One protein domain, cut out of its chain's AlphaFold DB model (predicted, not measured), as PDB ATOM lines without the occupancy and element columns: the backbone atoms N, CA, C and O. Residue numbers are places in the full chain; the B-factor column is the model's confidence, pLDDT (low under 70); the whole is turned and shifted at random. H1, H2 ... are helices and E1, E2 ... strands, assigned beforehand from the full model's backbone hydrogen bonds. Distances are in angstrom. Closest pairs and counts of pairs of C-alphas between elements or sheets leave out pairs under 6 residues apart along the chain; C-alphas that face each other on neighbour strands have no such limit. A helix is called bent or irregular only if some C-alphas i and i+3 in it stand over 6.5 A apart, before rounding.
ATOM      1  N   ASP A   3      71.945 -45.163 207.551       54.78
ATOM      2  CA  ASP A   3      72.025 -44.361 208.769       54.78
ATOM      3  C   ASP A   3      71.028 -43.200 208.877       54.78
ATOM      4  O   ASP A   3      70.872 -42.401 207.958       54.78
ATOM      5  N   ASN A   4      70.471 -43.002 210.077       60.09
ATOM      6  CA  ASN A   4      69.811 -41.743 210.461       60.09
ATOM      7  C   ASN A   4      70.735 -40.516 210.282       60.09
ATOM      8  O   ASN A   4      70.242 -39.405 210.094       60.09
ATOM      9  N   GLY A   5      72.060 -40.710 210.325       73.56
ATOM     10  CA  GLY A   5      73.057 -39.666 210.071       73.56
ATOM     11  C   GLY A   5      73.071 -39.167 208.624       73.56
ATOM     12  O   GLY A   5      73.111 -37.957 208.409       73.56
ATOM     13  N   ASP A   6      72.948 -40.065 207.642       73.94
ATOM     14  CA  ASP A   6      72.902 -39.693 206.219       73.94
ATOM     15  C   ASP A   6      71.630 -38.904 205.896       73.94
ATOM     16  O   ASP A   6      71.667 -37.926 205.148       73.94
ATOM     17  N   LEU A   7      70.504 -39.292 206.501       76.69
ATOM     18  CA  LEU A   7      69.229 -38.597 206.337       76.69
ATOM     19  C   LEU A   7      69.261 -37.190 206.956       76.69
ATOM     20  O   LEU A   7      68.813 -36.230 206.332       76.69
ATOM     21  N   LEU A   8      69.826 -37.049 208.160       82.56
ATOM     22  CA  LEU A   8      69.997 -35.745 208.805       82.56
ATOM     23  C   LEU A   8      70.902 -34.827 207.969       82.56
ATOM     24  O   LEU A   8      70.578 -33.658 207.758       82.56
ATOM     25  N   GLN A   9      72.012 -35.365 207.457       82.31
ATOM     26  CA  GLN A   9      72.929 -34.624 206.594       82.31
ATOM     27  C   GLN A   9      72.259 -34.223 205.275       82.31
ATOM     28  O   GLN A   9      72.442 -33.097 204.823       82.31
ATOM     29  N   TYR A  10      71.446 -35.099 204.684       80.00
ATOM     30  CA  TYR A  10      70.680 -34.798 203.476       80.00
ATOM     31  C   TYR A  10      69.728 -33.612 203.679       80.00
ATOM     32  O   TYR A  10      69.750 -32.679 202.875       80.00
ATOM     33  N   TYR A  11      68.947 -33.607 204.764       80.94
ATOM     34  CA  TYR A  11      68.053 -32.486 205.080       80.94
ATOM     35  C   TYR A  11      68.819 -31.196 205.356       80.94
ATOM     36  O   TYR A  11      68.410 -30.134 204.888       80.94
ATOM     37  N   LYS A  12      69.952 -31.278 206.061       83.62
ATOM     38  CA  LYS A  12      70.823 -30.121 206.278       83.62
ATOM     39  C   LYS A  12      71.314 -29.543 204.952       83.62
ATOM     40  O   LYS A  12      71.159 -28.356 204.719       83.62
ATOM     41  N   CYS A  13      71.816 -30.383 204.055       82.69
ATOM     42  CA  CYS A  13      72.282 -29.963 202.738       82.69
ATOM     43  C   CYS A  13      71.182 -29.293 201.895       82.69
ATOM     44  O   CYS A  13      71.435 -28.286 201.241       82.69
ATOM     45  N   GLN A  14      69.954 -29.819 201.922       79.56
ATOM     46  CA  GLN A  14      68.812 -29.169 201.269       79.56
ATOM     47  C   GLN A  14      68.492 -27.807 201.894       79.56
ATOM     48  O   GLN A  14      68.238 -26.831 201.194       79.56
ATOM     49  N   THR A  15      68.546 -27.738 203.219       80.62
ATOM     50  CA  THR A  15      68.341 -26.500 203.973       80.62
ATOM     51  C   THR A  15      69.407 -25.457 203.618       80.62
ATOM     52  O   THR A  15      69.080 -24.295 203.396       80.62
ATOM     53  N   ASP A  16      70.665 -25.870 203.463       80.75
ATOM     54  CA  ASP A  16      71.759 -24.987 203.053       80.75
ATOM     55  C   ASP A  16      71.531 -24.424 201.639       80.75
ATOM     56  O   ASP A  16      71.710 -23.224 201.428       80.75
ATOM     57  N   ILE A  17      71.068 -25.252 200.688       79.44
ATOM     58  CA  ILE A  17      70.668 -24.789 199.345       79.44
ATOM     59  C   ILE A  17      69.561 -23.732 199.452       79.44
ATOM     60  O   ILE A  17      69.655 -22.681 198.826       79.44
ATOM     61  N   CYS A  18      68.546 -23.963 200.291       80.44
ATOM     62  CA  CYS A  18      67.450 -23.011 200.494       80.44
ATOM     63  C   CYS A  18      67.943 -21.638 200.952       80.44
ATOM     64  O   CYS A  18      67.612 -20.626 200.342       80.44
ATOM     65  N   TYR A  19      68.707 -21.609 202.045       80.25
ATOM     66  CA  TYR A  19      69.090 -20.358 202.700       80.25
ATOM     67  C   TYR A  19      70.187 -19.599 201.958       80.25
ATOM     68  O   TYR A  19      70.321 -18.392 202.141       80.25
ATOM     69  N   CYS A  20      70.978 -20.289 201.134       83.62
ATOM     70  CA  CYS A  20      72.052 -19.659 200.373       83.62
ATOM     71  C   CYS A  20      71.628 -19.240 198.960       83.62
ATOM     72  O   CYS A  20      72.427 -18.603 198.269       83.62
ATOM     73  N   SER A  21      70.417 -19.585 198.514       79.88
ATOM     74  CA  SER A  21      69.942 -19.232 197.179       79.88
ATOM     75  C   SER A  21      69.556 -17.759 197.094       79.88
ATOM     76  O   SER A  21      68.781 -17.236 197.890       79.88
ATOM     77  N   GLN A  22      70.072 -17.088 196.071       82.50
ATOM     78  CA  GLN A  22      69.749 -15.706 195.715       82.50
ATOM     79  C   GLN A  22      68.786 -15.638 194.528       82.50
ATOM     80  O   GLN A  22      68.563 -14.556 193.979       82.50
ATOM     81  N   LEU A  23      68.258 -16.781 194.078       78.06
ATOM     82  CA  LEU A  23      67.441 -16.854 192.871       78.06
ATOM     83  C   LEU A  23      66.165 -16.011 192.989       78.06
ATOM     84  O   LEU A  23      65.670 -15.552 191.971       78.06
ATOM     85  N   TYR A  24      65.673 -15.753 194.205       69.12
ATOM     86  CA  TYR A  24      64.424 -15.024 194.453       69.12
ATOM     87  C   TYR A  24      64.568 -13.818 195.407       69.12
ATOM     88  O   TYR A  24      63.575 -13.358 195.963       69.12
ATOM     89  N   GLY A  25      65.779 -13.270 195.575       67.12
ATOM     90  CA  GLY A  25      66.018 -12.065 196.388       67.12
ATOM     91  C   GLY A  25      66.024 -12.301 197.907       67.12
ATOM     92  O   GLY A  25      66.316 -13.401 198.364       67.12
ATOM     93  N   ASP A  26      65.724 -11.253 198.687       59.38
ATOM     94  CA  ASP A  26      65.956 -11.195 200.146       59.38
ATOM     95  C   ASP A  26      64.984 -12.045 200.998       59.38
ATOM     96  O   ASP A  26      65.175 -12.192 202.204       59.38
ATOM     97  N   LEU A  27      63.950 -12.641 200.391       64.19
ATOM     98  CA  LEU A  27      62.946 -13.473 201.071       64.19
ATOM     99  C   LEU A  27      63.325 -14.963 201.033       64.19
ATOM    100  O   LEU A  27      62.569 -15.813 200.560       64.19
ATOM    101  N   ALA A  28      64.520 -15.290 201.532       60.50
ATOM    102  CA  ALA A  28      65.078 -16.646 201.485       60.50
ATOM    103  C   ALA A  28      64.178 -17.703 202.164       60.50
ATOM    104  O   ALA A  28      64.001 -18.800 201.635       60.50
ATOM    105  N   GLU A  29      63.543 -17.369 203.294       63.16
ATOM    106  CA  GLU A  29      62.636 -18.277 204.019       63.16
ATOM    107  C   GLU A  29      61.356 -18.598 203.234       63.16
ATOM    108  O   GLU A  29      60.876 -19.732 203.255       63.16
ATOM    109  N   GLU A  30      60.827 -17.635 202.477       63.88
ATOM    110  CA  GLU A  30      59.614 -17.822 201.672       63.88
ATOM    111  C   GLU A  30      59.892 -18.549 200.351       63.88
ATOM    112  O   GLU A  30      58.961 -18.964 199.644       63.88
ATOM    113  N   HIS A  31      61.167 -18.657 199.965       70.19
ATOM    114  CA  HIS A  31      61.567 -19.156 198.655       70.19
ATOM    115  C   HIS A  31      62.493 -20.372 198.669       70.19
ATOM    116  O   HIS A  31      62.682 -20.998 197.628       70.19
ATOM    117  N   GLY A  32      62.971 -20.806 199.833       69.62
ATOM    118  CA  GLY A  32      63.806 -22.000 199.956       69.62
ATOM    119  C   GLY A  32      63.167 -23.270 199.383       69.62
ATOM    120  O   GLY A  32      63.763 -23.966 198.560       69.62
ATOM    121  N   SER A  33      61.904 -23.538 199.728       72.75
ATOM    122  CA  SER A  33      61.164 -24.709 199.223       72.75
ATOM    123  C   SER A  33      61.021 -24.715 197.695       72.75
ATOM    124  O   SER A  33      61.015 -25.772 197.068       72.75
ATOM    125  N   LYS A  34      60.967 -23.529 197.088       81.94
ATOM    126  CA  LYS A  34      60.838 -23.310 195.646       81.94
ATOM    127  C   LYS A  34      62.115 -23.692 194.904       81.94
ATOM    128  O   LYS A  34      62.068 -24.365 193.876       81.94
ATOM    129  N   VAL A  35      63.255 -23.292 195.461       81.69
ATOM    130  CA  VAL A  35      64.586 -23.652 194.960       81.69
ATOM    131  C   VAL A  35      64.791 -25.162 195.052       81.69
ATOM    132  O   VAL A  35      65.228 -25.784 194.084       81.69
ATOM    133  N   LEU A  36      64.384 -25.781 196.166       80.56
ATOM    134  CA  LEU A  36      64.438 -27.238 196.299       80.56
ATOM    135  C   LEU A  36      63.626 -27.959 195.232       80.56
ATOM    136  O   LEU A  36      64.104 -28.950 194.694       80.56
ATOM    137  N   MET A  37      62.427 -27.474 194.904       85.31
ATOM    138  CA  MET A  37      61.606 -28.088 193.858       85.31
ATOM    139  C   MET A  37      62.268 -28.006 192.479       85.31
ATOM    140  O   MET A  37      62.241 -28.992 191.742       85.31
ATOM    141  N   LEU A  38      62.906 -26.879 192.145       90.38
ATOM    142  CA  LEU A  38      63.656 -26.724 190.895       90.38
ATOM    143  C   LEU A  38      64.827 -27.715 190.802       90.38
ATOM    144  O   LEU A  38      65.040 -28.329 189.757       90.38
ATOM    145  N   PHE A  39      65.566 -27.893 191.899       90.75
ATOM    146  CA  PHE A  39      66.757 -28.740 191.946       90.75
ATOM    147  C   PHE A  39      66.505 -30.157 192.475       90.75
ATOM    148  O   PHE A  39      67.469 -30.887 192.674       90.75
ATOM    149  N   ALA A  40      65.260 -30.592 192.680       89.50
ATOM    150  CA  ALA A  40      64.962 -31.871 193.335       89.50
ATOM    151  C   ALA A  40      65.609 -33.070 192.613       89.50
ATOM    152  O   ALA A  40      66.285 -33.893 193.237       89.50
ATOM    153  N   GLU A  41      65.461 -33.128 191.288       92.00
ATOM    154  CA  GLU A  41      66.064 -34.175 190.454       92.00
ATOM    155  C   GLU A  41      67.585 -34.023 190.356       92.00
ATOM    156  O   GLU A  41      68.330 -35.000 190.432       92.00
ATOM    157  N   ILE A  42      68.049 -32.780 190.207       93.44
ATOM    158  CA  ILE A  42      69.465 -32.447 190.034       93.44
ATOM    159  C   ILE A  42      70.241 -32.794 191.297       93.44
ATOM    160  O   ILE A  42      71.277 -33.440 191.219       93.44
ATOM    161  N   TYR A  43      69.738 -32.423 192.469       90.62
ATOM    162  CA  TYR A  43      70.394 -32.688 193.736       90.62
ATOM    163  C   TYR A  43      70.527 -34.189 193.996       90.62
ATOM    164  O   TYR A  43      71.626 -34.653 194.287       90.62
ATOM    165  N   ALA A  44      69.452 -34.967 193.819       90.12
ATOM    166  CA  ALA A  44      69.514 -36.421 193.971       90.12
ATOM    167  C   ALA A  44      70.544 -37.053 193.018       90.12
ATOM    168  O   ALA A  44      71.342 -37.895 193.435       90.12
ATOM    169  N   TYR A  45      70.572 -36.596 191.763       92.25
ATOM    170  CA  TYR A  45      71.556 -37.033 190.777       92.25
ATOM    171  C   TYR A  45      72.989 -36.667 191.191       92.25
ATOM    172  O   TYR A  45      73.857 -37.532 191.278       92.25
ATOM    173  N   MET A  46      73.236 -35.411 191.552       88.00
ATOM    174  CA  MET A  46      74.555 -34.932 191.964       88.00
ATOM    175  C   MET A  46      75.071 -35.633 193.218       88.00
ATOM    176  O   MET A  46      76.259 -35.919 193.315       88.00
ATOM    177  N   VAL A  47      74.191 -35.961 194.163       87.12
ATOM    178  CA  VAL A  47      74.547 -36.767 195.334       87.12
ATOM    179  C   VAL A  47      74.975 -38.174 194.923       87.12
ATOM    180  O   VAL A  47      75.947 -38.684 195.475       87.12
ATOM    181  N   SER A  48      74.294 -38.801 193.957       86.56
ATOM    182  CA  SER A  48      74.693 -40.130 193.474       86.56
ATOM    183  C   SER A  48      76.037 -40.135 192.742       86.56
ATOM    184  O   SER A  48      76.774 -41.111 192.851       86.56
ATOM    185  N   GLU A  49      76.376 -39.050 192.043       84.44
ATOM    186  CA  GLU A  49      77.596 -38.959 191.232       84.44
ATOM    187  C   GLU A  49      78.803 -38.418 192.024       84.44
ATOM    188  O   GLU A  49      79.927 -38.874 191.828       84.44
ATOM    189  N   PHE A  50      78.583 -37.467 192.940       81.50
ATOM    190  CA  PHE A  50      79.646 -36.704 193.618       81.50
ATOM    191  C   PHE A  50      79.559 -36.734 195.153       81.50
ATOM    192  O   PHE A  50      80.472 -36.264 195.829       81.50
ATOM    193  N   GLY A  51      78.490 -37.290 195.727       79.50
ATOM    194  CA  GLY A  51      78.294 -37.395 197.173       79.50
ATOM    195  C   GLY A  51      77.630 -36.178 197.833       79.50
ATOM    196  O   GLY A  51      77.602 -35.064 197.306       79.50
ATOM    197  N   LEU A  52      77.096 -36.410 199.040       76.94
ATOM    198  CA  LEU A  52      76.307 -35.449 199.831       76.94
ATOM    199  C   LEU A  52      77.059 -34.170 200.219       76.94
ATOM    200  O   LEU A  52      76.428 -33.144 200.457       76.94
ATOM    201  N   THR A  53      78.386 -34.226 200.315       73.31
ATOM    202  CA  THR A  53      79.223 -33.106 200.772       73.31
ATOM    203  C   THR A  53      79.544 -32.113 199.660       73.31
ATOM    204  O   THR A  53      79.663 -30.920 199.922       73.31
ATOM    205  N   ILE A  54      79.671 -32.587 198.418       79.94
ATOM    206  CA  ILE A  54      80.094 -31.771 197.273       79.94
ATOM    207  C   ILE A  54      78.878 -31.145 196.582       79.94
ATOM    208  O   ILE A  54      78.885 -29.947 196.283       79.94
ATOM    209  N   ALA A  55      77.813 -31.928 196.386       84.25
ATOM    210  CA  ALA A  55      76.643 -31.536 195.601       84.25
ATOM    211  C   ALA A  55      75.999 -30.186 196.002       84.25
ATOM    212  O   ALA A  55      75.759 -29.377 195.103       84.25
ATOM    213  N   PRO A  56      75.762 -29.873 197.295       85.06
ATOM    214  CA  PRO A  56      75.107 -28.619 197.683       85.06
ATOM    215  C   PRO A  56      75.931 -27.394 197.297       85.06
ATOM    216  O   PRO A  56      75.405 -26.442 196.730       85.06
ATOM    217  N   SER A  57      77.244 -27.442 197.544       86.12
ATOM    218  CA  SER A  57      78.149 -26.330 197.245       86.12
ATOM    219  C   SER A  57      78.200 -26.012 195.749       86.12
ATOM    220  O   SER A  57      78.214 -24.841 195.368       86.12
ATOM    221  N   MET A  58      78.162 -27.044 194.899       88.38
ATOM    222  CA  MET A  58      78.151 -26.884 193.446       88.38
ATOM    223  C   MET A  58      76.865 -26.228 192.950       88.38
ATOM    224  O   MET A  58      76.937 -25.350 192.088       88.38
ATOM    225  N   ILE A  59      75.720 -26.640 193.507       90.12
ATOM    226  CA  ILE A  59      74.403 -26.081 193.181       90.12
ATOM    227  C   ILE A  59      74.345 -24.620 193.619       90.12
ATOM    228  O   ILE A  59      74.135 -23.766 192.766       90.12
ATOM    229  N   ILE A  60      74.640 -24.324 194.890       88.88
ATOM    230  CA  ILE A  60      74.592 -22.962 195.457       88.88
ATOM    231  C   ILE A  60      75.473 -22.001 194.655       88.88
ATOM    232  O   ILE A  60      75.065 -20.894 194.301       88.88
ATOM    233  N   LYS A  61      76.706 -22.409 194.339       90.25
ATOM    234  CA  LYS A  61      77.636 -21.557 193.589       90.25
ATOM    235  C   LYS A  61      77.131 -21.284 192.169       90.25
ATOM    236  O   LYS A  61      77.301 -20.174 191.668       90.25
ATOM    237  N   TYR A  62      76.555 -22.293 191.517       92.69
ATOM    238  CA  TYR A  62      76.068 -22.182 190.147       92.69
ATOM    239  C   TYR A  62      74.757 -21.400 190.049       92.69
ATOM    240  O   TYR A  62      74.669 -20.481 189.237       92.69
ATOM    241  N   GLU A  63      73.769 -21.705 190.891       91.38
ATOM    242  CA  GLU A  63      72.469 -21.028 190.870       91.38
ATOM    243  C   GLU A  63      72.601 -19.528 191.174       91.38
ATOM    244  O   GLU A  63      71.864 -18.704 190.636       91.38
ATOM    245  N   ASN A  64      73.590 -19.161 191.995       90.94
ATOM    246  CA  ASN A  64      73.856 -17.773 192.342       90.94
ATOM    247  C   ASN A  64      74.633 -17.014 191.262       90.94
ATOM    248  O   ASN A  64      74.796 -15.798 191.373       90.94
ATOM    249  N   SER A  65      75.096 -17.699 190.213       93.06
ATOM    250  CA  SER A  65      75.777 -17.054 189.097       93.06
ATOM    251  C   SER A  65      74.817 -16.186 188.280       93.06
ATOM    252  O   SER A  65      73.673 -16.554 188.016       93.06
ATOM    253  N   GLU A  66      75.310 -15.040 187.809       92.81
ATOM    254  CA  GLU A  66      74.542 -14.148 186.929       92.81
ATOM    255  C   GLU A  66      74.106 -14.834 185.630       92.81
ATOM    256  O   GLU A  66      73.039 -14.532 185.097       92.81
ATOM    257  N   LEU A  67      74.919 -15.773 185.137       93.62
ATOM    258  CA  LEU A  67      74.605 -16.585 183.966       93.62
ATOM    259  C   LEU A  67      73.326 -17.400 184.198       93.62
ATOM    260  O   LEU A  67      72.368 -17.271 183.436       93.62
ATOM    261  N   PHE A  68      73.290 -18.188 185.277       94.75
ATOM    262  CA  PHE A  68      72.129 -19.016 185.587       94.75
ATOM    263  C   PHE A  68      70.895 -18.171 185.888       94.75
ATOM    264  O   PHE A  68      69.838 -18.451 185.334       94.75
ATOM    265  N   LYS A  69      71.013 -17.120 186.711       93.06
ATOM    266  CA  LYS A  69      69.870 -16.262 187.063       93.06
ATOM    267  C   LYS A  69      69.214 -15.667 185.819       93.06
ATOM    268  O   LYS A  69      67.999 -15.755 185.667       93.06
ATOM    269  N   LYS A  70      70.003 -15.093 184.902       93.69
ATOM    270  CA  LYS A  70      69.476 -14.509 183.657       93.69
ATOM    271  C   LYS A  70      68.768 -15.548 182.794       93.69
ATOM    272  O   LYS A  70      67.659 -15.291 182.329       93.69
ATOM    273  N   TRP A  71      69.389 -16.711 182.611       95.31
ATOM    274  CA  TRP A  71      68.789 -17.815 181.868       95.31
ATOM    275  C   TRP A  71      67.497 -18.313 182.523       95.31
ATOM    276  O   TRP A  71      66.473 -18.424 181.856       95.31
ATOM    277  N   PHE A  72      67.505 -18.528 183.839       93.94
ATOM    278  CA  PHE A  72      66.347 -18.988 184.597       93.94
ATOM    279  C   PHE A  72      65.160 -18.033 184.439       93.94
ATOM    280  O   PHE A  72      64.053 -18.472 184.137       93.94
ATOM    281  N   TRP A  73      65.386 -16.723 184.583       91.94
ATOM    282  CA  TRP A  73      64.322 -15.731 184.425       91.94
ATOM    283  C   TRP A  73      63.768 -15.675 183.004       91.94
ATOM    284  O   TRP A  73      62.556 -15.536 182.840       91.94
ATOM    285  N   LYS A  74      64.628 -15.827 181.989       93.56
ATOM    286  CA  LYS A  74      64.205 -15.926 180.587       93.56
ATOM    287  C   LYS A  74      63.292 -17.140 180.384       93.56
ATOM    288  O   LYS A  74      62.163 -16.969 179.935       93.56
ATOM    289  N   VAL A  75      63.738 -18.332 180.781       93.06
ATOM    290  CA  VAL A  75      62.972 -19.574 180.587       93.06
ATOM    291  C   VAL A  75      61.684 -19.575 181.416       93.06
ATOM    292  O   VAL A  75      60.637 -19.983 180.922       93.06
ATOM    293  N   LYS A  76      61.706 -19.067 182.659       91.19
ATOM    294  CA  LYS A  76      60.492 -18.893 183.479       91.19
ATOM    295  C   LYS A  76      59.489 -17.958 182.805       91.19
ATOM    296  O   LYS A  76      58.290 -18.220 182.850       91.19
ATOM    297  N   HIS A  77      59.964 -16.868 182.204       90.50
ATOM    298  CA  HIS A  77      59.104 -15.949 181.467       90.50
ATOM    299  C   HIS A  77      58.488 -16.625 180.238       90.50
ATOM    300  O   HIS A  77      57.278 -16.534 180.051       90.50
ATOM    301  N   GLU A  78      59.287 -17.347 179.448       89.31
ATOM    302  CA  GLU A  78      58.805 -18.126 178.298       89.31
ATOM    303  C   GLU A  78      57.772 -19.175 178.722       89.31
ATOM    304  O   GLU A  78      56.717 -19.270 178.102       89.31
ATOM    305  N   LEU A  79      58.014 -19.885 179.831       88.12
ATOM    306  CA  LEU A  79      57.031 -20.788 180.426       88.12
ATOM    307  C   LEU A  79      55.728 -20.042 180.727       88.12
ATOM    308  O   LEU A  79      54.679 -20.447 180.246       88.12
ATOM    309  N   GLY A  80      55.780 -18.923 181.452       87.69
ATOM    310  CA  GLY A  80      54.576 -18.164 181.795       87.69
ATOM    311  C   GLY A  80      53.800 -17.625 180.589       87.69
ATOM    312  O   GLY A  80      52.569 -17.581 180.618       87.69
ATOM    313  N   LEU A  81      54.488 -17.277 179.495       85.94
ATOM    314  CA  LEU A  81      53.835 -16.924 178.232       85.94
ATOM    315  C   LEU A  81      53.056 -18.108 177.647       85.94
ATOM    316  O   LEU A  81      51.913 -17.929 177.225       85.94
ATOM    317  N   GLU A  82      53.637 -19.310 177.660       81.81
ATOM    318  CA  GLU A  82      52.962 -20.528 177.194       81.81
ATOM    319  C   GLU A  82      51.768 -20.904 178.089       81.81
ATOM    320  O   GLU A  82      50.731 -21.342 177.587       81.81
ATOM    321  N   LEU A  83      51.862 -20.654 179.401       79.56
ATOM    322  CA  LEU A  83      50.769 -20.891 180.358       79.56
ATOM    323  C   LEU A  83      49.690 -19.806 180.356       79.56
ATOM    324  O   LEU A  83      48.599 -20.017 180.882       79.56
ATOM    325  N   SER A  84      49.992 -18.630 179.804       83.31
ATOM    326  CA  SER A  84      49.199 -17.408 179.989       83.31
ATOM    327  C   SER A  84      48.994 -17.006 181.466       83.31
ATOM    328  O   SER A  84      48.052 -16.274 181.769       83.31
ATOM    329  N   ILE A  85      49.866 -17.462 182.376       83.19
ATOM    330  CA  ILE A  85      49.879 -17.162 183.822       83.19
ATOM    331  C   ILE A  85      51.317 -17.202 184.367       83.19
ATOM    332  O   ILE A  85      52.221 -17.689 183.693       83.19
ATOM    333  N   ASP A  86      51.550 -16.709 185.590       83.44
ATOM    334  CA  ASP A  86      52.838 -16.932 186.267       83.44
ATOM    335  C   ASP A  86      52.931 -18.403 186.717       83.44
ATOM    336  O   ASP A  86      52.047 -18.833 187.463       83.44
ATOM    337  N   PRO A  87      53.941 -19.180 186.271       85.69
ATOM    338  CA  PRO A  87      54.034 -20.594 186.602       85.69
ATOM    339  C   PRO A  87      54.246 -20.801 188.096       85.69
ATOM    340  O   PRO A  87      55.085 -20.137 188.720       85.69
ATOM    341  N   ASP A  88      53.541 -21.778 188.655       87.88
ATOM    342  CA  ASP A  88      53.785 -22.208 190.024       87.88
ATOM    343  C   ASP A  88      55.098 -23.016 190.140       87.88
ATOM    344  O   ASP A  88      55.774 -23.346 189.161       87.88
ATOM    345  N   PHE A  89      55.508 -23.346 191.366       83.44
ATOM    346  CA  PHE A  89      56.770 -24.064 191.586       83.44
ATOM    347  C   PHE A  89      56.735 -25.525 191.176       83.44
ATOM    348  O   PHE A  89      57.783 -26.097 190.869       83.44
ATOM    349  N   HIS A  90      55.549 -26.127 191.152       86.75
ATOM    350  CA  HIS A  90      55.383 -27.455 190.598       86.75
ATOM    351  C   HIS A  90      55.628 -27.419 189.089       86.75
ATOM    352  O   HIS A  90      56.379 -28.246 188.580       86.75
ATOM    353  N   GLU A  91      55.091 -26.419 188.392       88.44
ATOM    354  CA  GLU A  91      55.303 -26.189 186.967       88.44
ATOM    355  C   GLU A  91      56.762 -25.846 186.659       88.44
ATOM    356  O   GLU A  91      57.343 -26.447 185.758       88.44
ATOM    357  N   ILE A  92      57.401 -24.968 187.437       89.62
ATOM    358  CA  ILE A  92      58.833 -24.661 187.294       89.62
ATOM    359  C   ILE A  92      59.683 -25.925 187.477       89.62
ATOM    360  O   ILE A  92      60.507 -26.245 186.620       89.62
ATOM    361  N   GLY A  93      59.489 -26.670 188.569       89.19
ATOM    362  CA  GLY A  93      60.259 -27.887 188.836       89.19
ATOM    363  C   GLY A  93      60.032 -28.964 187.775       89.19
ATOM    364  O   GLY A  93      60.976 -29.611 187.323       89.19
ATOM    365  N   LYS A  94      58.789 -29.119 187.319       89.31
ATOM    366  CA  LYS A  94      58.417 -30.065 186.271       89.31
ATOM    367  C   LYS A  94      59.015 -29.678 184.921       89.31
ATOM    368  O   LYS A  94      59.733 -30.479 184.338       89.31
ATOM    369  N   TRP A  95      58.768 -28.472 184.427       89.69
ATOM    370  CA  TRP A  95      59.138 -28.094 183.065       89.69
ATOM    371  C   TRP A  95      60.593 -27.654 182.956       89.69
ATOM    372  O   TRP A  95      61.317 -28.178 182.119       89.69
ATOM    373  N   ILE A  96      61.066 -26.782 183.845       93.06
ATOM    374  CA  ILE A  96      62.465 -26.330 183.826       93.06
ATOM    375  C   ILE A  96      63.370 -27.409 184.431       93.06
ATOM    376  O   ILE A  96      64.323 -27.851 183.790       93.06
ATOM    377  N   GLY A  97      63.056 -27.876 185.642       92.94
ATOM    378  CA  GLY A  97      63.916 -28.804 186.387       92.94
ATOM    379  C   GLY A  97      64.074 -30.178 185.726       92.94
ATOM    380  O   GLY A  97      65.189 -30.697 185.662       92.94
ATOM    381  N   LYS A  98      62.989 -30.766 185.197       94.00
ATOM    382  CA  LYS A  98      63.047 -32.069 184.500       94.00
ATOM    383  C   LYS A  98      63.346 -31.929 183.012       94.00
ATOM    384  O   LYS A  98      64.128 -32.703 182.459       94.00
ATOM    385  N   GLY A  99      62.717 -30.955 182.361       93.88
ATOM    386  CA  GLY A  99      62.792 -30.779 180.915       93.88
ATOM    387  C   GLY A  99      64.083 -30.130 180.429       93.88
ATOM    388  O   GLY A  99      64.377 -30.215 179.250       93.88
ATOM    389  N   LEU A 100      64.874 -29.509 181.308       95.81
ATOM    390  CA  LEU A 100      66.193 -28.955 180.971       95.81
ATOM    391  C   LEU A 100      67.290 -29.524 181.882       95.81
ATOM    392  O   LEU A 100      68.379 -28.958 181.984       95.81
ATOM    393  N   PHE A 101      67.010 -30.662 182.524       96.81
ATOM    394  CA  PHE A 101      67.869 -31.331 183.498       96.81
ATOM    395  C   PHE A 101      69.316 -31.472 183.011       96.81
ATOM    396  O   PHE A 101      70.244 -31.023 183.683       96.81
ATOM    397  N   LEU A 102      69.516 -32.049 181.824       95.75
ATOM    398  CA  LEU A 102      70.839 -32.293 181.249       95.75
ATOM    399  C   LEU A 102      71.599 -30.986 181.037       95.75
ATOM    400  O   LEU A 102      72.778 -30.894 181.387       95.75
ATOM    401  N   LYS A 103      70.910 -29.965 180.520       95.62
ATOM    402  CA  LYS A 103      71.499 -28.650 180.278       95.62
ATOM    403  C   LYS A 103      71.914 -27.976 181.586       95.62
ATOM    404  O   LYS A 103      73.021 -27.443 181.676       95.62
ATOM    405  N   ILE A 104      71.083 -28.056 182.626       96.00
ATOM    406  CA  ILE A 104      71.417 -27.524 183.952       96.00
ATOM    407  C   ILE A 104      72.619 -28.268 184.547       96.00
ATOM    408  O   ILE A 104      73.566 -27.625 185.001       96.00
ATOM    409  N   VAL A 105      72.622 -29.606 184.502       94.62
ATOM    410  CA  VAL A 105      73.716 -30.437 185.028       94.62
ATOM    411  C   VAL A 105      75.035 -30.096 184.341       94.62
ATOM    412  O   VAL A 105      75.996 -29.746 185.022       94.62
ATOM    413  N   PHE A 106      75.107 -30.132 183.010       92.88
ATOM    414  CA  PHE A 106      76.362 -29.858 182.304       92.88
ATOM    415  C   PHE A 106      76.861 -28.434 182.507       92.88
ATOM    416  O   PHE A 106      78.059 -28.232 182.708       92.88
ATOM    417  N   SER A 107      75.958 -27.457 182.532       94.00
ATOM    418  CA  SER A 107      76.328 -26.064 182.796       94.00
ATOM    419  C   SER A 107      76.896 -25.892 184.196       94.00
ATOM    420  O   SER A 107      77.916 -25.230 184.377       94.00
ATOM    421  N   MET A 108      76.303 -26.562 185.181       92.06
ATOM    422  CA  MET A 108      76.787 -26.558 186.553       92.06
ATOM    423  C   MET A 108      78.143 -27.260 186.699       92.06
ATOM    424  O   MET A 108      79.014 -26.740 187.400       92.06
ATOM    425  N   LEU A 109      78.353 -28.406 186.042       88.69
ATOM    426  CA  LEU A 109      79.650 -29.094 186.032       88.69
ATOM    427  C   LEU A 109      80.730 -28.223 185.378       88.69
ATOM    428  O   LEU A 109      81.814 -28.054 185.940       88.69
ATOM    429  N   SER A 110      80.413 -27.617 184.233       87.38
ATOM    430  CA  SER A 110      81.297 -26.701 183.508       87.38
ATOM    431  C   SER A 110      81.671 -25.480 184.355       87.38
ATOM    432  O   SER A 110      82.852 -25.200 184.571       87.38
ATOM    433  N   PHE A 111      80.677 -24.809 184.943       89.38
ATOM    434  CA  PHE A 111      80.871 -23.633 185.793       89.38
ATOM    435  C   PHE A 111      81.721 -23.922 187.034       89.38
ATOM    436  O   PHE A 111      82.596 -23.136 187.409       89.38
ATOM    437  N   ASN A 112      81.501 -25.072 187.673       84.56
ATOM    438  CA  ASN A 112      82.288 -25.494 188.826       84.56
ATOM    439  C   ASN A 112      83.678 -26.020 188.446       84.56
ATOM    440  O   ASN A 112      84.412 -26.457 189.329       84.56
ATOM    441  N   ARG A 113      84.058 -25.945 187.162       78.19
ATOM    442  CA  ARG A 113      85.307 -26.497 186.622       78.19
ATOM    443  C   ARG A 113      85.485 -27.965 186.997       78.19
ATOM    444  O   ARG A 113      86.597 -28.440 187.185       78.19
ATOM    445  N   VAL A 114      84.376 -28.699 187.044       68.31
ATOM    446  CA  VAL A 114      84.381 -30.165 187.142       68.31
ATOM    447  C   VAL A 114      84.717 -30.791 185.775       68.31
ATOM    448  O   VAL A 114      84.666 -32.000 185.585       68.31
ATOM    449  N   VAL A 115      85.165 -29.970 184.819       56.59
ATOM    450  CA  VAL A 115      85.803 -30.412 183.583       56.59
ATOM    451  C   VAL A 115      87.281 -30.687 183.864       56.59
ATOM    452  O   VAL A 115      88.127 -29.801 183.827       56.59
ATOM    453  N   PHE A 116      87.505 -31.946 184.231       50.31
ATOM    454  CA  PHE A 116      88.724 -32.745 184.212       50.31
ATOM    455  C   PHE A 116      89.960 -32.108 183.549       50.31
ATOM    456  O   PHE A 116      89.960 -31.791 182.361       50.31
ATOM    457  N   GLU A 117      91.058 -32.036 184.298       40.66
ATOM    458  CA  GLU A 117      92.382 -31.752 183.745       40.66
ATOM    459  C   GLU A 117      92.745 -32.781 182.650       40.66
ATOM    460  O   GLU A 117      92.548 -33.990 182.810       40.66
ATOM    461  N   GLU A 118      93.264 -32.274 181.526       36.72
ATOM    462  CA  GLU A 118      93.453 -32.898 180.201       36.72
ATOM    463  C   GLU A 118      94.334 -34.166 180.117       36.72
ATOM    464  O   GLU A 118      94.748 -34.555 179.029       36.72
ATOM    465  N   SER A 119      94.631 -34.872 181.208       39.59
ATOM    466  CA  SER A 119      95.560 -36.015 181.169       39.59
ATOM    467  C   SER A 119      95.022 -37.339 181.718       39.59
ATOM    468  O   SER A 119      95.678 -38.359 181.532       39.59
ATOM    469  N   ASN A 120      93.811 -37.375 182.297       37.38
ATOM    470  CA  ASN A 120      93.160 -38.619 182.766       37.38
ATOM    471  C   ASN A 120      91.671 -38.753 182.370       37.38
ATOM    472  O   ASN A 120      90.951 -39.629 182.859       37.38
ATOM    473  N   LEU A 121      91.197 -37.907 181.452       45.28
ATOM    474  CA  LEU A 121      89.904 -38.059 180.789       45.28
ATOM    475  C   LEU A 121      89.931 -39.254 179.839       45.28
ATOM    476  O   LEU A 121      90.559 -39.192 178.788       45.28
ATOM    477  N   ASN A 122      89.171 -40.299 180.154       50.81
ATOM    478  CA  ASN A 122      88.368 -40.914 179.094       50.81
ATOM    479  C   ASN A 122      87.196 -41.756 179.611       50.81
ATOM    480  O   ASN A 122      86.133 -41.720 179.011       50.81
ATOM    481  N   PHE A 123      87.309 -42.449 180.750       48.97
ATOM    482  CA  PHE A 123      86.225 -43.353 181.175       48.97
ATOM    483  C   PHE A 123      85.146 -42.704 182.056       48.97
ATOM    484  O   PHE A 123      83.967 -42.973 181.853       48.97
ATOM    485  N   ASN A 124      85.494 -41.821 182.999       68.12
ATOM    486  CA  ASN A 124      84.502 -41.336 183.971       68.12
ATOM    487  C   ASN A 124      83.568 -40.248 183.401       68.12
ATOM    488  O   ASN A 124      82.381 -40.225 183.706       68.12
ATOM    489  N   PHE A 125      84.067 -39.378 182.513       73.75
ATOM    490  CA  PHE A 125      83.239 -38.331 181.904       73.75
ATOM    491  C   PHE A 125      82.224 -38.882 180.906       73.75
ATOM    492  O   PHE A 125      81.056 -38.517 180.964       73.75
ATOM    493  N   ILE A 126      82.653 -39.786 180.019       81.62
ATOM    494  CA  ILE A 126      81.756 -40.409 179.040       81.62
ATOM    495  C   ILE A 126      80.626 -41.148 179.762       81.62
ATOM    496  O   ILE A 126      79.473 -41.066 179.345       81.62
ATOM    497  N   GLU A 127      80.931 -41.826 180.870       85.69
ATOM    498  CA  GLU A 127      79.908 -42.478 181.689       85.69
ATOM    499  C   GLU A 127      78.966 -41.476 182.368       85.69
ATOM    500  O   GLU A 127      77.754 -41.670 182.308       85.69
ATOM    501  N   ILE A 128      79.467 -40.364 182.921       86.12
ATOM    502  CA  ILE A 128      78.608 -39.289 183.451       86.12
ATOM    503  C   ILE A 128      77.698 -38.728 182.352       86.12
ATOM    504  O   ILE A 128      76.498 -38.574 182.573       86.12
ATOM    505  N   VAL A 129      78.231 -38.472 181.153       89.62
ATOM    506  CA  VAL A 129      77.453 -37.978 180.009       89.62
ATOM    507  C   VAL A 129      76.345 -38.965 179.644       89.62
ATOM    508  O   VAL A 129      75.182 -38.573 179.593       89.62
ATOM    509  N   LYS A 130      76.673 -40.250 179.462       91.56
ATOM    510  CA  LYS A 130      75.685 -41.295 179.151       91.56
ATOM    511  C   LYS A 130      74.616 -41.415 180.236       91.56
ATOM    512  O   LYS A 130      73.433 -41.486 179.913       91.56
ATOM    513  N   ARG A 131      75.006 -41.404 181.518       92.94
ATOM    514  CA  ARG A 131      74.062 -41.443 182.649       92.94
ATOM    515  C   ARG A 131      73.166 -40.204 182.686       92.94
ATOM    516  O   ARG A 131      71.974 -40.336 182.951       92.94
ATOM    517  N   THR A 132      73.711 -39.027 182.380       94.44
ATOM    518  CA  THR A 132      72.943 -37.773 182.307       94.44
ATOM    519  C   THR A 132      71.928 -37.816 181.163       94.44
ATOM    520  O   THR A 132      70.768 -37.472 181.380       94.44
ATOM    521  N   ILE A 133      72.328 -38.287 179.972       95.81
ATOM    522  CA  ILE A 133      71.432 -38.476 178.815       95.81
ATOM    523  C   ILE A 133      70.305 -39.440 179.172       95.81
ATOM    524  O   ILE A 133      69.139 -39.083 179.038       95.81
ATOM    525  N   LEU A 134      70.634 -40.612 179.720       95.81
ATOM    526  CA  LEU A 134      69.630 -41.599 180.115       95.81
ATOM    527  C   LEU A 134      68.642 -41.025 181.142       95.81
ATOM    528  O   LEU A 134      67.433 -41.233 181.040       95.81
ATOM    529  N   ARG A 135      69.137 -40.273 182.134       96.38
ATOM    530  CA  ARG A 135      68.268 -39.613 183.116       96.38
ATOM    531  C   ARG A 135      67.356 -38.586 182.446       96.38
ATOM    532  O   ARG A 135      66.169 -38.549 182.760       96.38
ATOM    533  N   GLN A 136      67.882 -37.799 181.510       96.81
ATOM    534  CA  GLN A 136      67.105 -36.831 180.743       96.81
ATOM    535  C   GLN A 136      66.024 -37.490 179.881       96.81
ATOM    536  O   GLN A 136      64.917 -36.965 179.815       96.81
ATOM    537  N   GLU A 137      66.309 -38.629 179.250       95.75
ATOM    538  CA  GLU A 137      65.332 -39.389 178.462       95.75
ATOM    539  C   GLU A 137      64.182 -39.910 179.328       95.75
ATOM    540  O   GLU A 137      63.019 -39.820 178.937       95.75
ATOM    541  N   ILE A 138      64.480 -40.413 180.531       95.69
ATOM    542  CA  ILE A 138      63.455 -40.848 181.493       95.69
ATOM    543  C   ILE A 138      62.549 -39.668 181.866       95.69
ATOM    544  O   ILE A 138      61.329 -39.765 181.754       95.69
ATOM    545  N   LEU A 139      63.153 -38.540 182.248       95.38
ATOM    546  CA  LEU A 139      62.433 -37.326 182.630       95.38
ATOM    547  C   LEU A 139      61.596 -36.754 181.474       95.38
ATOM    548  O   LEU A 139      60.456 -36.344 181.684       95.38
ATOM    549  N   LEU A 140      62.131 -36.772 180.250       94.00
ATOM    550  CA  LEU A 140      61.421 -36.354 179.040       94.00
ATOM    551  C   LEU A 140      60.194 -37.234 178.782       94.00
ATOM    552  O   LEU A 140      59.115 -36.714 178.518       94.00
ATOM    553  N   ASN A 141      60.338 -38.557 178.882       93.00
ATOM    554  CA  ASN A 141      59.226 -39.485 178.684       93.00
ATOM    555  C   ASN A 141      58.101 -39.269 179.702       93.00
ATOM    556  O   ASN A 141      56.929 -39.414 179.355       93.00
ATOM    557  N   ASP A 142      58.432 -38.906 180.940       91.00
ATOM    558  CA  ASP A 142      57.427 -38.549 181.941       91.00
ATOM    559  C   ASP A 142      56.710 -37.240 181.585       91.00
ATOM    560  O   ASP A 142      55.481 -37.186 181.628       91.00
ATOM    561  N   LEU A 143      57.441 -36.221 181.122       90.00
ATOM    562  CA  LEU A 143      56.832 -34.978 180.632       90.00
ATOM    563  C   LEU A 143      55.942 -35.192 179.405       90.00
ATOM    564  O   LEU A 143      54.874 -34.592 179.319       90.00
ATOM    565  N   LEU A 144      56.337 -36.064 178.473       88.44
ATOM    566  CA  LEU A 144      55.557 -36.371 177.272       88.44
ATOM    567  C   LEU A 144      54.213 -37.039 177.597       88.44
ATOM    568  O   LEU A 144      53.216 -36.741 176.939       88.44
ATOM    569  N   LYS A 145      54.158 -37.906 178.619       86.56
ATOM    570  CA  LYS A 145      52.893 -38.500 179.104       86.56
ATOM    571  C   LYS A 145      51.954 -37.442 179.679       86.56
ATOM    572  O   LYS A 145      50.739 -37.567 179.582       86.56
ATOM    573  N   GLU A 146      52.536 -36.413 180.282       77.44
ATOM    574  CA  GLU A 146      51.849 -35.311 180.939       77.44
ATOM    575  C   GLU A 146      51.845 -34.055 180.053       77.44
ATOM    576  O   GLU A 146      51.829 -32.948 180.573       77.44
ATOM    577  N   ASN A 147      51.911 -34.174 178.725       68.81
ATOM    578  CA  ASN A 147      52.048 -33.013 177.842       68.81
ATOM    579  C   ASN A 147      50.691 -32.327 177.580       68.81
ATOM    580  O   ASN A 147      50.106 -32.463 176.505       68.81
ATOM    581  N   TYR A 148      50.167 -31.620 178.588       65.25
ATOM    582  CA  TYR A 148      48.853 -30.953 178.547       65.25
ATOM    583  C   TYR A 148      48.865 -29.557 177.902       65.25
ATOM    584  O   TYR A 148      47.792 -29.023 177.615       65.25
ATOM    585  N   PHE A 149      50.031 -28.962 177.620       61.41
ATOM    586  CA  PHE A 149      50.107 -27.667 176.935       61.41
ATOM    587  C   PHE A 149      49.967 -27.829 175.425       61.41
ATOM    588  O   PHE A 149      50.940 -27.891 174.678       61.41
ATOM    589  N   GLN A 150      48.715 -27.884 174.984       52.81
ATOM    590  CA  GLN A 150      48.331 -27.674 173.593       52.81
ATOM    591  C   GLN A 150      47.658 -26.307 173.473       52.81
ATOM    592  O   GLN A 150      46.456 -26.185 173.251       52.81
ATOM    593  N   SER A 151      48.437 -25.246 173.658       47.72
ATOM    594  CA  SER A 151      47.998 -23.902 173.290       47.72
ATOM    595  C   SER A 151      48.222 -23.734 171.783       47.72
ATOM    596  O   SER A 151      49.342 -23.827 171.289       47.72
ATOM    597  N   LYS A 152      47.141 -23.510 171.026       49.84
ATOM    598  CA  LYS A 152      47.187 -22.996 169.640       49.84
ATOM    599  C   LYS A 152      48.112 -23.771 168.674       49.84
ATOM    600  O   LYS A 152      48.894 -23.159 167.952       49.84
ATOM    601  N   ASN A 153      48.000 -25.100 168.611       53.94
ATOM    602  CA  ASN A 153      48.754 -25.969 167.683       53.94
ATOM    603  C   ASN A 153      50.286 -26.007 167.867       53.94
ATOM    604  O   ASN A 153      50.971 -26.534 166.992       53.94
ATOM    605  N   ARG A 154      50.836 -25.503 168.979       58.00
ATOM    606  CA  ARG A 154      52.259 -25.662 169.306       58.00
ATOM    607  C   ARG A 154      52.412 -26.610 170.490       58.00
ATOM    608  O   ARG A 154      51.708 -26.476 171.487       58.00
ATOM    609  N   LEU A 155      53.286 -27.603 170.351       68.31
ATOM    610  CA  LEU A 155      53.642 -28.486 171.458       68.31
ATOM    611  C   LEU A 155      54.695 -27.775 172.311       68.31
ATOM    612  O   LEU A 155      55.668 -27.265 171.766       68.31
ATOM    613  N   ALA A 156      54.537 -27.786 173.637       77.56
ATOM    614  CA  ALA A 156      55.582 -27.291 174.539       77.56
ATOM    615  C   ALA A 156      56.908 -28.057 174.364       77.56
ATOM    616  O   ALA A 156      57.978 -27.488 174.563       77.56
ATOM    617  N   ILE A 157      56.818 -29.333 173.967       87.50
ATOM    618  CA  ILE A 157      57.946 -30.187 173.600       87.50
ATOM    619  C   ILE A 157      57.842 -30.545 172.119       87.50
ATOM    620  O   ILE A 157      56.915 -31.244 171.704       87.50
ATOM    621  N   GLU A 158      58.834 -30.130 171.342       89.19
ATOM    622  CA  GLU A 158      58.996 -30.511 169.939       89.19
ATOM    623  C   GLU A 158      60.136 -31.532 169.827       89.19
ATOM    624  O   GLU A 158      61.266 -31.249 170.225       89.19
ATOM    625  N   LEU A 159      59.838 -32.738 169.328       91.38
ATOM    626  CA  LEU A 159      60.809 -33.832 169.202       91.38
ATOM    627  C   LEU A 159      61.505 -33.818 167.837       91.38
ATOM    628  O   LEU A 159      60.869 -33.617 166.803       91.38
ATOM    629  N   PHE A 160      62.796 -34.142 167.839       92.19
ATOM    630  CA  PHE A 160      63.619 -34.355 166.649       92.19
ATOM    631  C   PHE A 160      64.350 -35.700 166.755       92.19
ATOM    632  O   PHE A 160      64.332 -36.355 167.795       92.19
ATOM    633  N   SER A 161      65.019 -36.131 165.685       88.50
ATOM    634  CA  SER A 161      65.696 -37.437 165.648       88.50
ATOM    635  C   SER A 161      66.826 -37.594 166.674       88.50
ATOM    636  O   SER A 161      67.162 -38.717 167.034       88.50
ATOM    637  N   ASN A 162      67.417 -36.491 167.135       91.50
ATOM    638  CA  ASN A 162      68.602 -36.468 167.994       91.50
ATOM    639  C   ASN A 162      68.425 -35.619 169.263       91.50
ATOM    640  O   ASN A 162      69.415 -35.276 169.913       91.50
ATOM    641  N   GLY A 163      67.195 -35.229 169.599       95.00
ATOM    642  CA  GLY A 163      66.948 -34.282 170.677       95.00
ATOM    643  C   GLY A 163      65.533 -33.726 170.679       95.00
ATOM    644  O   GLY A 163      64.626 -34.280 170.061       95.00
ATOM    645  N   TYR A 164      65.347 -32.617 171.382       94.75
ATOM    646  CA  TYR A 164      64.064 -31.928 171.477       94.75
ATOM    647  C   TYR A 164      64.257 -30.445 171.789       94.75
ATOM    648  O   TYR A 164      65.351 -29.995 172.128       94.75
ATOM    649  N   THR A 165      63.183 -29.676 171.659       92.19
ATOM    650  CA  THR A 165      63.112 -28.292 172.129       92.19
ATOM    651  C   THR A 165      61.982 -28.153 173.136       92.19
ATOM    652  O   THR A 165      60.884 -28.654 172.900       92.19
ATOM    653  N   LEU A 166      62.264 -27.473 174.246       90.62
ATOM    654  CA  LEU A 166      61.302 -27.088 175.276       90.62
ATOM    655  C   LEU A 166      61.395 -25.577 175.490       90.62
ATOM    656  O   LEU A 166      62.471 -25.090 175.814       90.62
ATOM    657  N   LEU A 167      60.293 -24.832 175.337       83.88
ATOM    658  CA  LEU A 167      60.264 -23.369 175.551       83.88
ATOM    659  C   LEU A 167      61.369 -22.604 174.783       83.88
ATOM    660  O   LEU A 167      61.890 -21.612 175.268       83.88
ATOM    661  N   ASN A 168      61.742 -23.071 173.584       84.25
ATOM    662  CA  ASN A 168      62.867 -22.581 172.760       84.25
ATOM    663  C   ASN A 168      64.284 -22.959 173.239       84.25
ATOM    664  O   ASN A 168      65.264 -22.589 172.592       84.25
ATOM    665  N   GLU A 169      64.423 -23.736 174.309       92.19
ATOM    666  CA  GLU A 169      65.695 -24.322 174.717       92.19
ATOM    667  C   GLU A 169      65.881 -25.687 174.049       92.19
ATOM    668  O   GLU A 169      65.128 -26.636 174.280       92.19
ATOM    669  N   THR A 170      66.899 -25.785 173.195       93.44
ATOM    670  CA  THR A 170      67.257 -27.036 172.523       93.44
ATOM    671  C   THR A 170      68.106 -27.921 173.428       93.44
ATOM    672  O   THR A 170      69.056 -27.451 174.059       93.44
ATOM    673  N   ILE A 171      67.780 -29.213 173.431       95.38
ATOM    674  CA  ILE A 171      68.533 -30.284 174.078       95.38
ATOM    675  C   ILE A 171      68.914 -31.312 173.015       95.38
ATOM    676  O   ILE A 171      68.052 -31.837 172.309       95.38
ATOM    677  N   VAL A 172      70.205 -31.621 172.916       95.44
ATOM    678  CA  VAL A 172      70.727 -32.675 172.035       95.44
ATOM    679  C   VAL A 172      71.005 -33.907 172.890       95.44
ATOM    680  O   VAL A 172      71.699 -33.811 173.893       95.44
ATOM    681  N   LEU A 173      70.472 -35.066 172.515       94.62
ATOM    682  CA  LEU A 173      70.655 -36.324 173.253       94.62
ATOM    683  C   LEU A 173      71.719 -37.230 172.620       94.62
ATOM    684  O   LEU A 173      72.198 -38.164 173.254       94.62
ATOM    685  N   ASP A 174      72.147 -36.925 171.396       91.38
ATOM    686  CA  ASP A 174      73.212 -37.655 170.712       91.38
ATOM    687  C   ASP A 174      74.598 -37.059 171.009       91.38
ATOM    688  O   ASP A 174      75.004 -36.060 170.410       91.38
ATOM    689  N   TYR A 175      75.344 -37.705 171.911       87.94
ATOM    690  CA  TYR A 175      76.715 -37.314 172.266       87.94
ATOM    691  C   TYR A 175      77.711 -37.402 171.097       87.94
ATOM    692  O   TYR A 175      78.747 -36.741 171.129       87.94
ATOM    693  N   SER A 176      77.424 -38.185 170.052       87.62
ATOM    694  CA  SER A 176      78.304 -38.258 168.879       87.62
ATOM    695  C   SER A 176      78.241 -36.997 168.009       87.62
ATOM    696  O   SER A 176      79.107 -36.773 167.161       87.62
ATOM    697  N   ASN A 177      77.243 -36.139 168.235       87.31
ATOM    698  CA  ASN A 177      77.083 -34.903 167.497       87.31
ATOM    699  C   ASN A 177      78.090 -33.835 167.954       87.31
ATOM    700  O   ASN A 177      78.147 -33.471 169.125       87.31
ATOM    701  N   HIS A 178      78.832 -33.257 167.008       86.00
ATOM    702  CA  HIS A 178      79.831 -32.214 167.269       86.00
ATOM    703  C   HIS A 178      79.301 -30.971 168.011       86.00
ATOM    704  O   HIS A 178      80.078 -30.305 168.691       86.00
ATOM    705  N   ILE A 179      78.000 -30.662 167.917       88.56
ATOM    706  CA  ILE A 179      77.386 -29.542 168.653       88.56
ATOM    707  C   ILE A 179      76.835 -29.933 170.030       88.56
ATOM    708  O   ILE A 179      76.288 -29.079 170.719       88.56
ATOM    709  N   PHE A 180      76.942 -31.199 170.449       91.06
ATOM    710  CA  PHE A 180      76.289 -31.703 171.662       91.06
ATOM    711  C   PHE A 180      76.631 -30.877 172.904       91.06
ATOM    712  O   PHE A 180      75.736 -30.487 173.648       91.06
ATOM    713  N   ILE A 181      77.916 -30.591 173.132       86.38
ATOM    714  CA  ILE A 181      78.343 -29.848 174.324       86.38
ATOM    715  C   ILE A 181      77.841 -28.407 174.265       86.38
ATOM    716  O   ILE A 181      77.212 -27.951 175.212       86.38
ATOM    717  N   SER A 182      78.070 -27.694 173.161       88.06
ATOM    718  CA  SER A 182      77.685 -26.282 173.056       88.06
ATOM    719  C   SER A 182      76.169 -26.079 173.104       88.06
ATOM    720  O   SER A 182      75.715 -25.126 173.727       88.06
ATOM    721  N   ALA A 183      75.383 -26.980 172.509       90.25
ATOM    722  CA  ALA A 183      73.922 -26.906 172.525       90.25
ATOM    723  C   ALA A 183      73.321 -27.182 173.916       90.25
ATOM    724  O   ALA A 183      72.280 -26.628 174.268       90.25
TER     725      ALA A 183
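Overview. This is residues 3 to 183 of the 187 residues of an uncharacterized protein of Spirochaetia bacterium (UniProt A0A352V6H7). Look first for the small antiparallel sheet E1 E2 E3, which lies at one end of a body of crossed helices; H1 is at the opposite end, and H5 and H6 lie in the middle. The long helix H7 runs along one side of this body and H4 along the other, the bent helix H2 turns a corner beside H1 and H3, H8 lies beside E3, and residues 117 to 123 stick out. The printed part has 181 residues with eight named helices and three named strands, in the order H1 H2 H3 H4 H5 H6 H7 E1 E2 E3 H8; the class is mostly helix. The whole is compact, with a radius of gyration of the C-alphas of 16.6 A and spans of 49 by 43 by 32 A.

Arrangement. Begin at the meander, each strand the antiparallel neighbour of the one before: E1, residues 157 to 160, E2, residues 163 to 166, and E3, residues 169 to 172. In the hairpin E1 and E2, N 158 and O 165 are within hydrogen-bond range at 3.0 A; in the hairpin E2 and E3, N 169 and O 166 are at 2.8 A. Five helices only graze the sheet: H8, residues 180 to 183, H7, residues 123 to 145, H6, residues 101 to 111, H5, residues 89 to 99, and, only just, with 5 pairs of C-alphas within 10 A, H4, residues 66 to 83. H6 and H7 form a helical hairpin and touch at Leu 102 and Gln 136, their closest C-alphas, 5.9 A apart, at a shallow tilt of 33 degrees, only just short of steep. H5 touches H7 at a steep tilt of 52 degrees, closest at the C-alphas of Lys 98 and Leu 139, 5.6 A. Farther out, H3, residues 55 to 63, touches H6 about perpendicular at 88 degrees, closest at the C-alphas of Tyr 62 and Met 108, 5.7 A. H1, residues 4 to 20, touches H3 with residues 13 to 20 alone, at a shallow tilt of 12 degrees; the closest C-alphas are those of Ile 17 and Ile 60, 5.8 A.

Along the chain. Find C-alpha 4 at (69.811, -41.743, 210.461); from there H1 runs 24.4 A. H2, residues 28 to 50, was assigned as one helix by its hydrogen bonds but is bent, with C-alphas 38 and 41 7.8 A apart; its arms H2a, residues 28 to 38, and H2b, residues 41 to 50, stand at 77 degrees, and H2a is irregular, with C-alphas 30 and 33 7.5 A apart. H4 runs 25.6 A and H7 33.7 A, ending at C-alpha 145 (52.893, -38.500, 179.104). Every O i to N i+4 pair is within hydrogen-bond range in H1, H2b, H3, H4, H5, H6 and H7, against 5 of 7 in H2a; H8, ending at C-alpha 183 (73.922, -26.906, 172.525), is too short for such a pair.

Size, cuts and confidence. The C-alphas farthest apart are those of Ser 119 and Lys 152, 51.4 A. The printed part has no cut; the links H6 to H7 and H7 to E1 are long. Look for pLDDT under 70 at residues 3 to 4, 24 to 30, 32, 114 to 124 and 147 to 155.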